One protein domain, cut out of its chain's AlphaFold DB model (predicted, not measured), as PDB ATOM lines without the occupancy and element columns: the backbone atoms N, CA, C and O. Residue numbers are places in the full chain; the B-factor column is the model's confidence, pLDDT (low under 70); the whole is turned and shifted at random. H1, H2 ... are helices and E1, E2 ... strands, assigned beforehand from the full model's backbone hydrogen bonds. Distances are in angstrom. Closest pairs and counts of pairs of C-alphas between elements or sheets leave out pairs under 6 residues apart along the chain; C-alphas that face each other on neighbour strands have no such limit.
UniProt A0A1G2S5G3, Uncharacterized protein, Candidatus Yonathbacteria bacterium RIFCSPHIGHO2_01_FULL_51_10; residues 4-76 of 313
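What this domain is: This is residues 4 to 76 of the 313 residues of an uncharacterized protein of Candidatus Yonathbacteria bacterium RIFCSPHIGHO2_01_FULL_51_10 (UniProt A0A1G2S5G3). A long two-stranded hairpin, E1 and E2, reaches out of a small body of crossed helices, with its base packed among H1, H2 and H3 and its tip, residues 54 to 59, sticking out free. In the body H1 crosses H2 and H3, and the short H4 packs on H1 beyond the base of the hairpin. The printed part has 73 residues, with four named helices and two named strands in the order H1 H2 H3 E1 E2 H4; the sheet, of order E1 - E2, is antiparallel, and the class is mixed, helices and strands. The whole is compact, with a radius of gyration of the C-alphas of 12.5 A, yet elongated in outline, with spans of 42 by 23 by 22 A.

How they stand to each other: E1, residues 46 to 55, and E2, residues 58 to 67, form a hairpin of antiparallel strands at 157 degrees; N 49 and O 64 are 2.8 A apart and N 60 and O 53 are 2.9 A apart, both within hydrogen-bond range. E1 bends by 51 degrees at residue 52. The C-alphas of Ala 67 in E2 and Ile 13 in H1, residues 4 to 14, are the closest of those two elements, at 6.1 A. H2, residues 22 to 29, comes closest to E2 at the C-alphas of Pro 22 and Phe 64, 6.0 A apart. H3, residues 34 to 42, comes closest to E1 at the C-alphas of Leu 40 and Val 46, 5.7 A apart. H3 and E2 are near each other, with 5 pairs of C-alphas within 10 A. H1 touches H2, about perpendicular at 73 degrees, closest at the C-alphas of Ile 8 and Ile 29, 6.0 A. H1 touches H3, only just about perpendicular at 71 degrees, closest at the C-alphas of Glu 5 and Ala 36, 5.7 A. H1 and H4, residues 69 to 74, only just touch, with 3 pairs of C-alphas within 8 A, the closest those of Ile 13 and Leu 72, 7.1 A; they run opposite ways at a steep tilt of 61 degrees. H2 and H3 are close but not clearly touching, while H4 is apart from both. In H1, H2, H3 and H4 every O i to N i+4 pair is within hydrogen-bond range.

Where its parts are: E1 is 25.8 A long from first to last C-alpha and E2 29.0 A; C-alpha 46 is at (172.741, 201.241, 126.501). H1 measures 15.7 A and begins at C-alpha 4, (159.288, 195.730, 127.308). H2 measures 9.8 A, H3 12.2 A and H4 8.8 A, the last ending at C-alpha 74, (169.837, 193.742, 117.481).

The domain as a whole: The two C-alphas farthest apart, those of Arg 57 and Ser 76, are 43.4 A apart. The printed part has no cut and no long link. The mean pLDDT of the printed part is 85.7, and residues 16 and 76 are under 70.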
ATOM      1  N   LYS A   4     159.346 194.330 126.861       88.56
ATOM      2  CA  LYS A   4     159.288 195.730 127.308       88.56
ATOM      3  C   LYS A   4     160.632 196.435 127.101       88.56
ATOM      4  O   LYS A   4     160.673 197.477 126.459       88.56
ATOM      5  N   GLU A   5     161.730 195.812 127.524       90.94
ATOM      6  CA  GLU A   5     163.109 196.269 127.290       90.94
ATOM      7  C   GLU A   5     163.395 196.438 125.789       90.94
ATOM      8  O   GLU A   5     163.984 197.432 125.372       90.94
ATOM      9  N   LYS A   6     162.893 195.520 124.948       89.88
ATOM     10  CA  LYS A   6     163.024 195.621 123.487       89.88
ATOM     11  C   LYS A   6     162.293 196.838 122.906       89.88
ATOM     12  O   LYS A   6     162.782 197.442 121.955       89.88
ATOM     13  N   LEU A   7     161.129 197.202 123.445       89.62
ATOM     14  CA  LEU A   7     160.398 198.400 123.012       89.62
ATOM     15  C   LEU A   7     161.112 199.681 123.451       89.62
ATOM     16  O   LEU A   7     161.286 200.576 122.630       89.62
ATOM     17  N   ILE A   8     161.597 199.722 124.694       90.88
ATOM     18  CA  ILE A   8     162.396 200.832 125.235       90.88
ATOM     19  C   ILE A   8     163.638 201.063 124.364       90.88
ATOM     20  O   ILE A   8     163.892 202.183 123.923       90.88
ATOM     21  N   LEU A   9     164.372 199.994 124.040       89.75
ATOM     22  CA  LEU A   9     165.577 200.072 123.214       89.75
ATOM     23  C   LEU A   9     165.272 200.514 121.772       89.75
ATOM     24  O   LEU A   9     166.018 201.301 121.195       89.75
ATOM     25  N   LYS A  10     164.147 200.065 121.199       90.25
ATOM     26  CA  LYS A  10     163.699 200.483 119.863       90.25
ATOM     27  C   LYS A  10     163.375 201.977 119.805       90.25
ATOM     28  O   LYS A  10     163.737 202.633 118.833       90.25
ATOM     29  N   GLU A  11     162.688 202.509 120.813       89.12
ATOM     30  CA  GLU A  11     162.351 203.936 120.874       89.12
ATOM     31  C   GLU A  11     163.583 204.810 121.146       89.12
ATOM     32  O   GLU A  11     163.700 205.887 120.563       89.12
ATOM     33  N   LEU A  12     164.550 204.319 121.929       88.69
ATOM     34  CA  LEU A  12     165.845 204.984 122.093       88.69
ATOM     35  C   LEU A  12     166.599 205.100 120.757       88.69
ATOM     36  O   LEU A  12     167.060 206.182 120.414       88.69
ATOM     37  N   ILE A  13     166.670 204.019 119.969       86.62
ATOM     38  CA  ILE A  13     167.360 204.004 118.662       86.62
ATOM     39  C   ILE A  13     166.699 204.941 117.638       86.62
ATOM     40  O   ILE A  13     167.373 205.484 116.766       86.62
ATOM     41  N   LYS A  14     165.379 205.142 117.713       84.62
ATOM     42  CA  LYS A  14     164.656 206.038 116.793       84.62
ATOM     43  C   LYS A  14     164.941 207.523 117.029       84.62
ATOM     44  O   LYS A  14     164.651 208.332 116.145       84.62
ATOM     45  N   ARG A  15     165.449 207.907 118.204       80.12
ATOM     46  CA  ARG A  15     165.769 209.305 118.516       80.12
ATOM     47  C   ARG A  15     166.963 209.751 117.672       80.12
ATOM     48  O   ARG A  15     168.044 209.180 117.761       80.12
ATOM     49  N   LYS A  16     166.768 210.801 116.872       67.50
ATOM     50  CA  LYS A  16     167.805 211.354 115.982       67.50
ATOM     51  C   LYS A  16     168.975 211.988 116.738       67.50
ATOM     52  O   LYS A  16     170.069 212.058 116.196       67.50
ATOM     53  N   ASP A  17     168.742 212.400 117.980       70.38
ATOM     54  CA  ASP A  17     169.702 213.173 118.772       70.38
ATOM     55  C   ASP A  17     170.809 212.300 119.394       70.38
ATOM     56  O   ASP A  17     171.774 212.826 119.943       70.38
ATOM     57  N   GLY A  18     170.687 210.965 119.312       74.25
ATOM     58  CA  GLY A  18     171.701 209.982 119.723       74.25
ATOM     59  C   GLY A  18     171.968 209.877 121.230       74.25
ATOM     60  O   GLY A  18     172.419 208.832 121.696       74.25
ATOM     61  N   LEU A  19     171.653 210.922 121.996       88.31
ATOM     62  CA  LEU A  19     171.909 211.046 123.422       88.31
ATOM     63  C   LEU A  19     170.651 211.549 124.146       88.31
ATOM     64  O   LEU A  19     170.067 212.558 123.758       88.31
ATOM     65  N   VAL A  20     170.232 210.857 125.206       90.12
ATOM     66  CA  VAL A  20     168.957 211.116 125.889       90.12
ATOM     67  C   VAL A  20     169.178 211.385 127.375       90.12
ATOM     68  O   VAL A  20     169.936 210.681 128.039       90.12
ATOM     69  N   SER A  21     168.524 212.422 127.906       89.50
ATOM     70  CA  SER A  21     168.624 212.780 129.323       89.50
ATOM     71  C   SER A  21     167.986 211.708 130.223       89.50
ATOM     72  O   SER A  21     167.082 210.995 129.775       89.50
ATOM     73  N   PRO A  22     168.366 211.605 131.512       87.62
ATOM     74  CA  PRO A  22     167.687 210.722 132.462       87.62
ATOM     75  C   PRO A  22     166.177 210.945 132.528       87.62
ATOM     76  O   PRO A  22     165.417 209.986 132.619       87.62
ATOM     77  N   ALA A  23     165.732 212.203 132.461       86.44
ATOM     78  CA  ALA A  23     164.314 212.537 132.502       86.44
ATOM     79  C   ALA A  23     163.583 211.974 131.276       86.44
ATOM     80  O   ALA A  23     162.558 211.309 131.418       86.44
ATOM     81  N   ASP A  24     164.142 212.164 130.083       88.31
ATOM     82  CA  ASP A  24     163.523 211.699 128.843       88.31
ATOM     83  C   ASP A  24     163.598 210.179 128.691       88.31
ATOM     84  O   ASP A  24     162.657 209.560 128.192       88.31
ATOM     85  N   PHE A  25     164.693 209.557 129.132       91.12
ATOM     86  CA  PHE A  25     164.866 208.119 128.990       91.12
ATOM     87  C   PHE A  25     164.074 207.343 130.041       91.12
ATOM     88  O   PHE A  25     163.292 206.466 129.684       91.12
ATOM     89  N   ILE A  26     164.214 207.690 131.324       89.19
ATOM     90  CA  ILE A  26     163.564 206.964 132.421       89.19
ATOM     91  C   ILE A  26     162.086 207.337 132.507       89.19
ATOM     92  O   ILE A  26     161.234 206.451 132.534       89.19
ATOM     93  N   ASN A  27     161.751 208.630 132.541       88.00
ATOM     94  CA  ASN A  27     160.358 209.044 132.734       88.00
ATOM     95  C   ASN A  27     159.578 209.038 131.417       88.00
ATOM     96  O   ASN A  27     158.404 208.676 131.420       88.00
ATOM     97  N   GLY A  28     160.219 209.401 130.303       88.56
ATOM     98  CA  GLY A  28     159.591 209.410 128.982       88.56
ATOM     99  C   GLY A  28     159.523 208.019 128.348       88.56
ATOM    100  O   GLY A  28     158.454 207.423 128.253       88.56
ATOM    101  N   ILE A  29     160.670 207.499 127.901       89.75
ATOM    102  CA  ILE A  29     160.746 206.269 127.092       89.75
ATOM    103  C   ILE A  29     160.426 205.022 127.927       89.75
ATOM    104  O   ILE A  29     159.648 204.172 127.493       89.75
ATOM    105  N   ALA A  30     160.999 204.908 129.126       89.75
ATOM    106  CA  ALA A  30     160.799 203.762 130.009       89.75
ATOM    107  C   ALA A  30     159.571 203.892 130.926       89.75
ATOM    108  O   ALA A  30     159.280 202.956 131.670       89.75
ATOM    109  N   GLN A  31     158.833 205.009 130.867       91.56
ATOM    110  CA  GLN A  31     157.615 205.245 131.657       91.56
ATOM    111  C   GLN A  31     157.813 204.960 133.159       91.56
ATOM    112  O   GLN A  31     157.035 204.240 133.778       91.56
ATOM    113  N   GLN A  32     158.888 205.510 133.732       88.50
ATOM    114  CA  GLN A  32     159.329 205.347 135.127       88.50
ATOM    115  C   GLN A  32     159.869 203.949 135.498       88.50
ATOM    116  O   GLN A  32     160.214 203.712 136.657       88.50
ATOM    117  N   ASP A  33     160.028 203.030 134.539       88.88
ATOM    118  CA  ASP A  33     160.612 201.704 134.777       88.88
ATOM    119  C   ASP A  33     162.149 201.744 134.795       88.88
ATOM    120  O   ASP A  33     162.831 201.431 133.815       88.88
ATOM    121  N   ARG A  34     162.705 202.135 135.947       88.88
ATOM    122  CA  ARG A  34     164.160 202.207 136.163       88.88
ATOM    123  C   ARG A  34     164.861 200.858 136.024       88.88
ATOM    124  O   ARG A  34     165.950 200.804 135.465       88.88
ATOM    125  N   ARG A  35     164.222 199.764 136.451       91.81
ATOM    126  CA  ARG A  35     164.822 198.419 136.397       91.81
ATOM    127  C   ARG A  35     165.070 197.974 134.960       91.81
ATOM    128  O   ARG A  35     166.111 197.397 134.668       91.81
ATOM    129  N   ALA A  36     164.138 198.259 134.049       90.25
ATOM    130  CA  ALA A  36     164.322 197.946 132.633       90.25
ATOM    131  C   ALA A  36     165.492 198.733 132.011       90.25
ATOM    132  O   ALA A  36     166.220 198.192 131.179       90.25
ATOM    133  N   VAL A  37     165.694 199.986 132.429       90.44
ATOM    134  CA  VAL A  37     166.831 200.815 131.996       90.44
ATOM    135  C   VAL A  37     168.150 200.260 132.532       90.44
ATOM    136  O   VAL A  37     169.064 200.020 131.746       90.44
ATOM    137  N   GLU A  38     168.228 199.976 133.832       91.88
ATOM    138  CA  GLU A  38     169.408 199.384 134.474       91.88
ATOM    139  C   GLU A  38     169.789 198.046 133.829       91.88
ATOM    140  O   GLU A  38     170.956 197.811 133.527       91.88
ATOM    141  N   ASN A  39     168.803 197.199 133.517       93.31
ATOM    142  CA  ASN A  39     169.028 195.943 132.803       93.31
ATOM    143  C   ASN A  39     169.617 196.165 131.404       93.31
ATOM    144  O   ASN A  39     170.530 195.447 130.998       93.31
ATOM    145  N   LEU A  40     169.110 197.143 130.647       92.38
ATOM    146  CA  LEU A  40     169.621 197.458 129.309       92.38
ATOM    147  C   LEU A  40     171.059 197.997 129.347       92.38
ATOM    148  O   LEU A  40     171.848 197.672 128.453       92.38
ATOM    149  N   VAL A  41     171.404 198.760 130.389       92.81
ATOM    150  CA  VAL A  41     172.772 199.227 130.652       92.81
ATOM    151  C   VAL A  41     173.676 198.057 131.039       92.81
ATOM    152  O   VAL A  41     174.696 197.832 130.395       92.81
ATOM    153  N   ALA A  42     173.265 197.234 132.008       91.69
ATOM    154  CA  ALA A  42     174.026 196.067 132.460       91.69
ATOM    155  C   ALA A  42     174.267 195.045 131.335       91.69
ATOM    156  O   ALA A  42     175.322 194.418 131.258       91.69
ATOM    157  N   MET A  43     173.309 194.891 130.417       89.12
ATOM    158  CA  MET A  43     173.447 194.028 129.239       89.12
ATOM    159  C   MET A  43     174.302 194.651 128.116       89.12
ATOM    160  O   MET A  43     174.563 193.979 127.110       89.12
ATOM    161  N   GLY A  44     174.738 195.907 128.255       89.81
ATOM    162  CA  GLY A  44     175.585 196.618 127.294       89.81
ATOM    163  C   GLY A  44     174.861 197.073 126.023       89.81
ATOM    164  O   GLY A  44     175.502 197.288 124.995       89.81
ATOM    165  N   TYR A  45     173.531 197.171 126.053       90.06
ATOM    166  CA  TYR A  45     172.733 197.723 124.950       90.06
ATOM    167  C   TYR A  45     172.602 199.249 125.037       90.06
ATOM    168  O   TYR A  45     172.385 199.920 124.027       90.06
ATOM    169  N   VAL A  46     172.752 199.802 126.237       92.56
ATOM    170  CA  VAL A  46     172.741 201.241 126.501       92.56
ATOM    171  C   VAL A  46     174.009 201.600 127.264       92.56
ATOM    172  O   VAL A  46     174.447 200.844 128.125       92.56
ATOM    173  N   GLU A  47     174.601 202.739 126.938       92.81
ATOM    174  CA  GLU A  47     175.784 203.273 127.609       92.81
ATOM    175  C   GLU A  47     175.437 204.583 128.317       92.81
ATOM    176  O   GLU A  47     174.697 205.410 127.771       92.81
ATOM    177  N   GLU A  48     175.983 204.755 129.522       92.19
ATOM    178  CA  GLU A  48     175.913 205.998 130.286       92.19
ATOM    179  C   GLU A  48     177.087 206.911 129.922       92.19
ATOM    180  O   GLU A  48     178.249 206.521 130.014       92.19
ATOM    181  N   VAL A  49     176.783 208.141 129.519       89.62
ATOM    182  CA  VAL A  49     177.752 209.153 129.100       89.62
ATOM    183  C   VAL A  49     177.642 210.346 130.051       89.62
ATOM    184  O   VAL A  49     176.630 211.055 130.000       89.62
ATOM    185  N   PRO A  50     178.635 210.598 130.919       87.56
ATOM    186  CA  PRO A  50     178.602 211.743 131.818       87.56
ATOM    187  C   PRO A  50     178.672 213.051 131.022       87.56
ATOM    188  O   PRO A  50     179.480 213.200 130.103       87.56
ATOM    189  N   GLN A  51     177.809 214.003 131.367       85.62
ATOM    190  CA  GLN A  51     177.828 215.362 130.840       85.62
ATOM    191  C   GLN A  51     177.774 216.375 131.971       85.62
ATOM    192  O   GLN A  51     176.839 216.378 132.776       85.62
ATOM    193  N   ASP A  52     178.720 217.304 131.962       85.00
ATOM    194  CA  ASP A  52     178.722 218.416 132.899       85.00
ATOM    195  C   ASP A  52     177.728 219.488 132.450       85.00
ATOM    196  O   ASP A  52     177.718 219.945 131.303       85.00
ATOM    197  N   ARG A  53     176.845 219.886 133.366       77.88
ATOM    198  CA  ARG A  53     175.818 220.904 133.154       77.88
ATOM    199  C   ARG A  53     175.999 222.030 134.155       77.88
ATOM    200  O   ARG A  53     176.280 221.807 135.328       77.88
ATOM    201  N   ILE A  54     175.795 223.259 133.695       75.06
ATOM    202  CA  ILE A  54     175.796 224.444 134.554       75.06
ATOM    203  C   ILE A  54     174.373 224.636 135.082       75.06
ATOM    204  O   ILE A  54     173.440 224.862 134.313       75.06
ATOM    205  N   GLY A  55     174.198 224.508 136.394       76.56
ATOM    206  CA  GLY A  55     172.942 224.765 137.091       76.56
ATOM    207  C   GLY A  55     172.963 226.060 137.887       76.56
ATOM    208  O   GLY A  55     173.990 226.715 138.035       76.56
ATOM    209  N   HIS A  56     171.822 226.389 138.492       71.75
ATOM    210  CA  HIS A  56     171.673 227.563 139.362       71.75
ATOM    211  C   HIS A  56     172.539 227.526 140.637       71.75
ATOM    212  O   HIS A  56     172.641 228.534 141.328       71.75
ATOM    213  N   ARG A  57     173.156 226.383 140.968       70.94
ATOM    214  CA  ARG A  57     174.024 226.193 142.147       70.94
ATOM    215  C   ARG A  57     175.458 225.764 141.793       70.94
ATOM    216  O   ARG A  57     176.169 225.281 142.664       70.94
ATOM    217  N   GLY A  58     175.873 225.927 140.531       77.00
ATOM    218  CA  GLY A  58     177.195 225.528 140.029       77.00
ATOM    219  C   GLY A  58     177.141 224.432 138.961       77.00
ATOM    220  O   GLY A  58     176.065 224.064 138.483       77.00
ATOM    221  N   THR A  59     178.307 223.926 138.560       78.94
ATOM    222  CA  THR A  59     178.445 222.799 137.625       78.94
ATOM    223  C   THR A  59     178.176 221.470 138.322       78.94
ATOM    224  O   THR A  59     178.755 221.194 139.370       78.94
ATOM    225  N   TYR A  60     177.325 220.634 137.732       78.25
ATOM    226  CA  TYR A  60     177.033 219.281 138.200       78.25
ATOM    227  C   TYR A  60     177.024 218.310 137.016       78.25
ATOM    228  O   TYR A  60     176.644 218.687 135.908       78.25
ATOM    229  N   SER A  61     177.452 217.067 137.242       78.88
ATOM    230  CA  SER A  61     177.509 216.041 136.197       78.88
ATOM    231  C   SER A  61     176.229 215.203 136.184       78.88
ATOM    232  O   SER A  61     175.721 214.816 137.239       78.88
ATOM    233  N   LEU A  62     175.691 214.937 134.994       83.75
ATOM    234  CA  LEU A  62     174.539 214.064 134.767       83.75
ATOM    235  C   LEU A  62     174.886 213.002 133.725       83.75
ATOM    236  O   LEU A  62     175.401 213.331 132.658       83.75
ATOM    237  N   ASN A  63     174.525 211.749 133.988       87.50
ATOM    238  CA  ASN A  63     174.708 210.661 133.030       87.50
ATOM    239  C   ASN A  63     173.583 210.676 131.994       87.50
ATOM    240  O   ASN A  63     172.414 210.531 132.332       87.50
ATOM    241  N   PHE A  64     173.928 210.849 130.728       91.25
ATOM    242  CA  PHE A  64     173.007 210.693 129.610       91.25
ATOM    243  C   PHE A  64     173.091 209.277 129.042       91.25
ATOM    244  O   PHE A  64     174.081 208.584 129.229       91.25
ATOM    245  N   TYR A  65     172.069 208.855 128.308       91.94
ATOM    246  CA  TYR A  65     171.954 207.499 127.785       91.94
ATOM    247  C   TYR A  65     172.027 207.491 126.261       91.94
ATOM    248  O   TYR A  65     171.327 208.262 125.600       91.94
ATOM    249  N   ARG A  66     172.835 206.593 125.691       91.25
ATOM    250  CA  ARG A  66     172.872 206.327 124.242       91.25
ATOM    251  C   ARG A  66     172.780 204.838 123.940       91.25
ATOM    252  O   ARG A  66     173.240 204.013 124.725       91.25
ATOM    253  N   ALA A  67     172.210 204.490 122.790       89.62
ATOM    254  CA  ALA A  67     172.232 203.114 122.300       89.62
ATOM    255  C   ALA A  67     173.646 202.742 121.821       89.62
ATOM    256  O   ALA A  67     174.288 203.519 121.117       89.62
ATOM    257  N   THR A  68     174.123 201.549 122.178       88.69
ATOM    258  CA  THR A  68     175.426 201.037 121.727       88.69
ATOM    259  C   THR A  68     175.331 200.407 120.334       88.69
ATOM    260  O   THR A  68     174.244 200.092 119.842       88.69
ATOM    261  N   GLU A  69     176.471 200.122 119.698       80.69
ATOM    262  CA  GLU A  69     176.498 199.346 118.448       80.69
ATOM    263  C   GLU A  69     175.810 197.982 118.601       80.69
ATOM    264  O   GLU A  69     175.087 197.537 117.708       80.69
ATOM    265  N   LYS A  70     175.957 197.355 119.776       83.19
ATOM    266  CA  LYS A  70     175.283 196.099 120.128       83.19
ATOM    267  C   LYS A  70     173.758 196.231 120.032       83.19
ATOM    268  O   LYS A  70     173.096 195.325 119.529       83.19
ATOM    269  N   ALA A  71     173.197 197.365 120.458       83.94
ATOM    270  CA  ALA A  71     171.772 197.651 120.317       83.94
ATOM    271  C   ALA A  71     171.352 197.908 118.873       83.94
ATOM    272  O   ALA A  71     170.317 197.404 118.446       83.94
ATOM    273  N   LEU A  72     172.158 198.623 118.089       81.50
ATOM    274  CA  LEU A  72     171.863 198.857 116.672       81.50
ATOM    275  C   LEU A  72     171.838 197.545 115.869       81.50
ATOM    276  O   LEU A  72     170.968 197.353 115.015       81.50
ATOM    277  N   VAL A  73     172.743 196.612 116.176       77.62
ATOM    278  CA  VAL A  73     172.802 195.293 115.526       77.62
ATOM    279  C   VAL A  73     171.554 194.457 115.825       77.62
ATOM    280  O   VAL A  73     171.018 193.842 114.899       77.62
ATOM    281  N   GLU A  74     171.039 194.487 117.058       78.69
ATOM    282  CA  GLU A  74     169.837 193.742 117.481       78.69
ATOM    283  C   GLU A  74     168.584 194.098 116.652       78.69
ATOM    284  O   GLU A  74     167.712 193.253 116.439       78.69
ATOM    285  N   PHE A  75     168.504 195.324 116.119       72.00
ATOM    286  CA  PHE A  75     167.397 195.774 115.261       72.00
ATOM    287  C   PHE A  75     167.743 195.838 113.767       72.00
ATOM    288  O   PHE A  75     166.885 196.185 112.952       72.00
ATOM    289  N   SER A  76     168.955 195.432 113.372       64.44
ATOM    290  CA  SER A  76     169.405 195.398 111.974       64.44
ATOM    291  C   SER A  76     168.863 194.178 111.204       64.44
ATOM    292  O   SER A  76     169.596 193.382 110.618       64.44
TER     293      SER A  76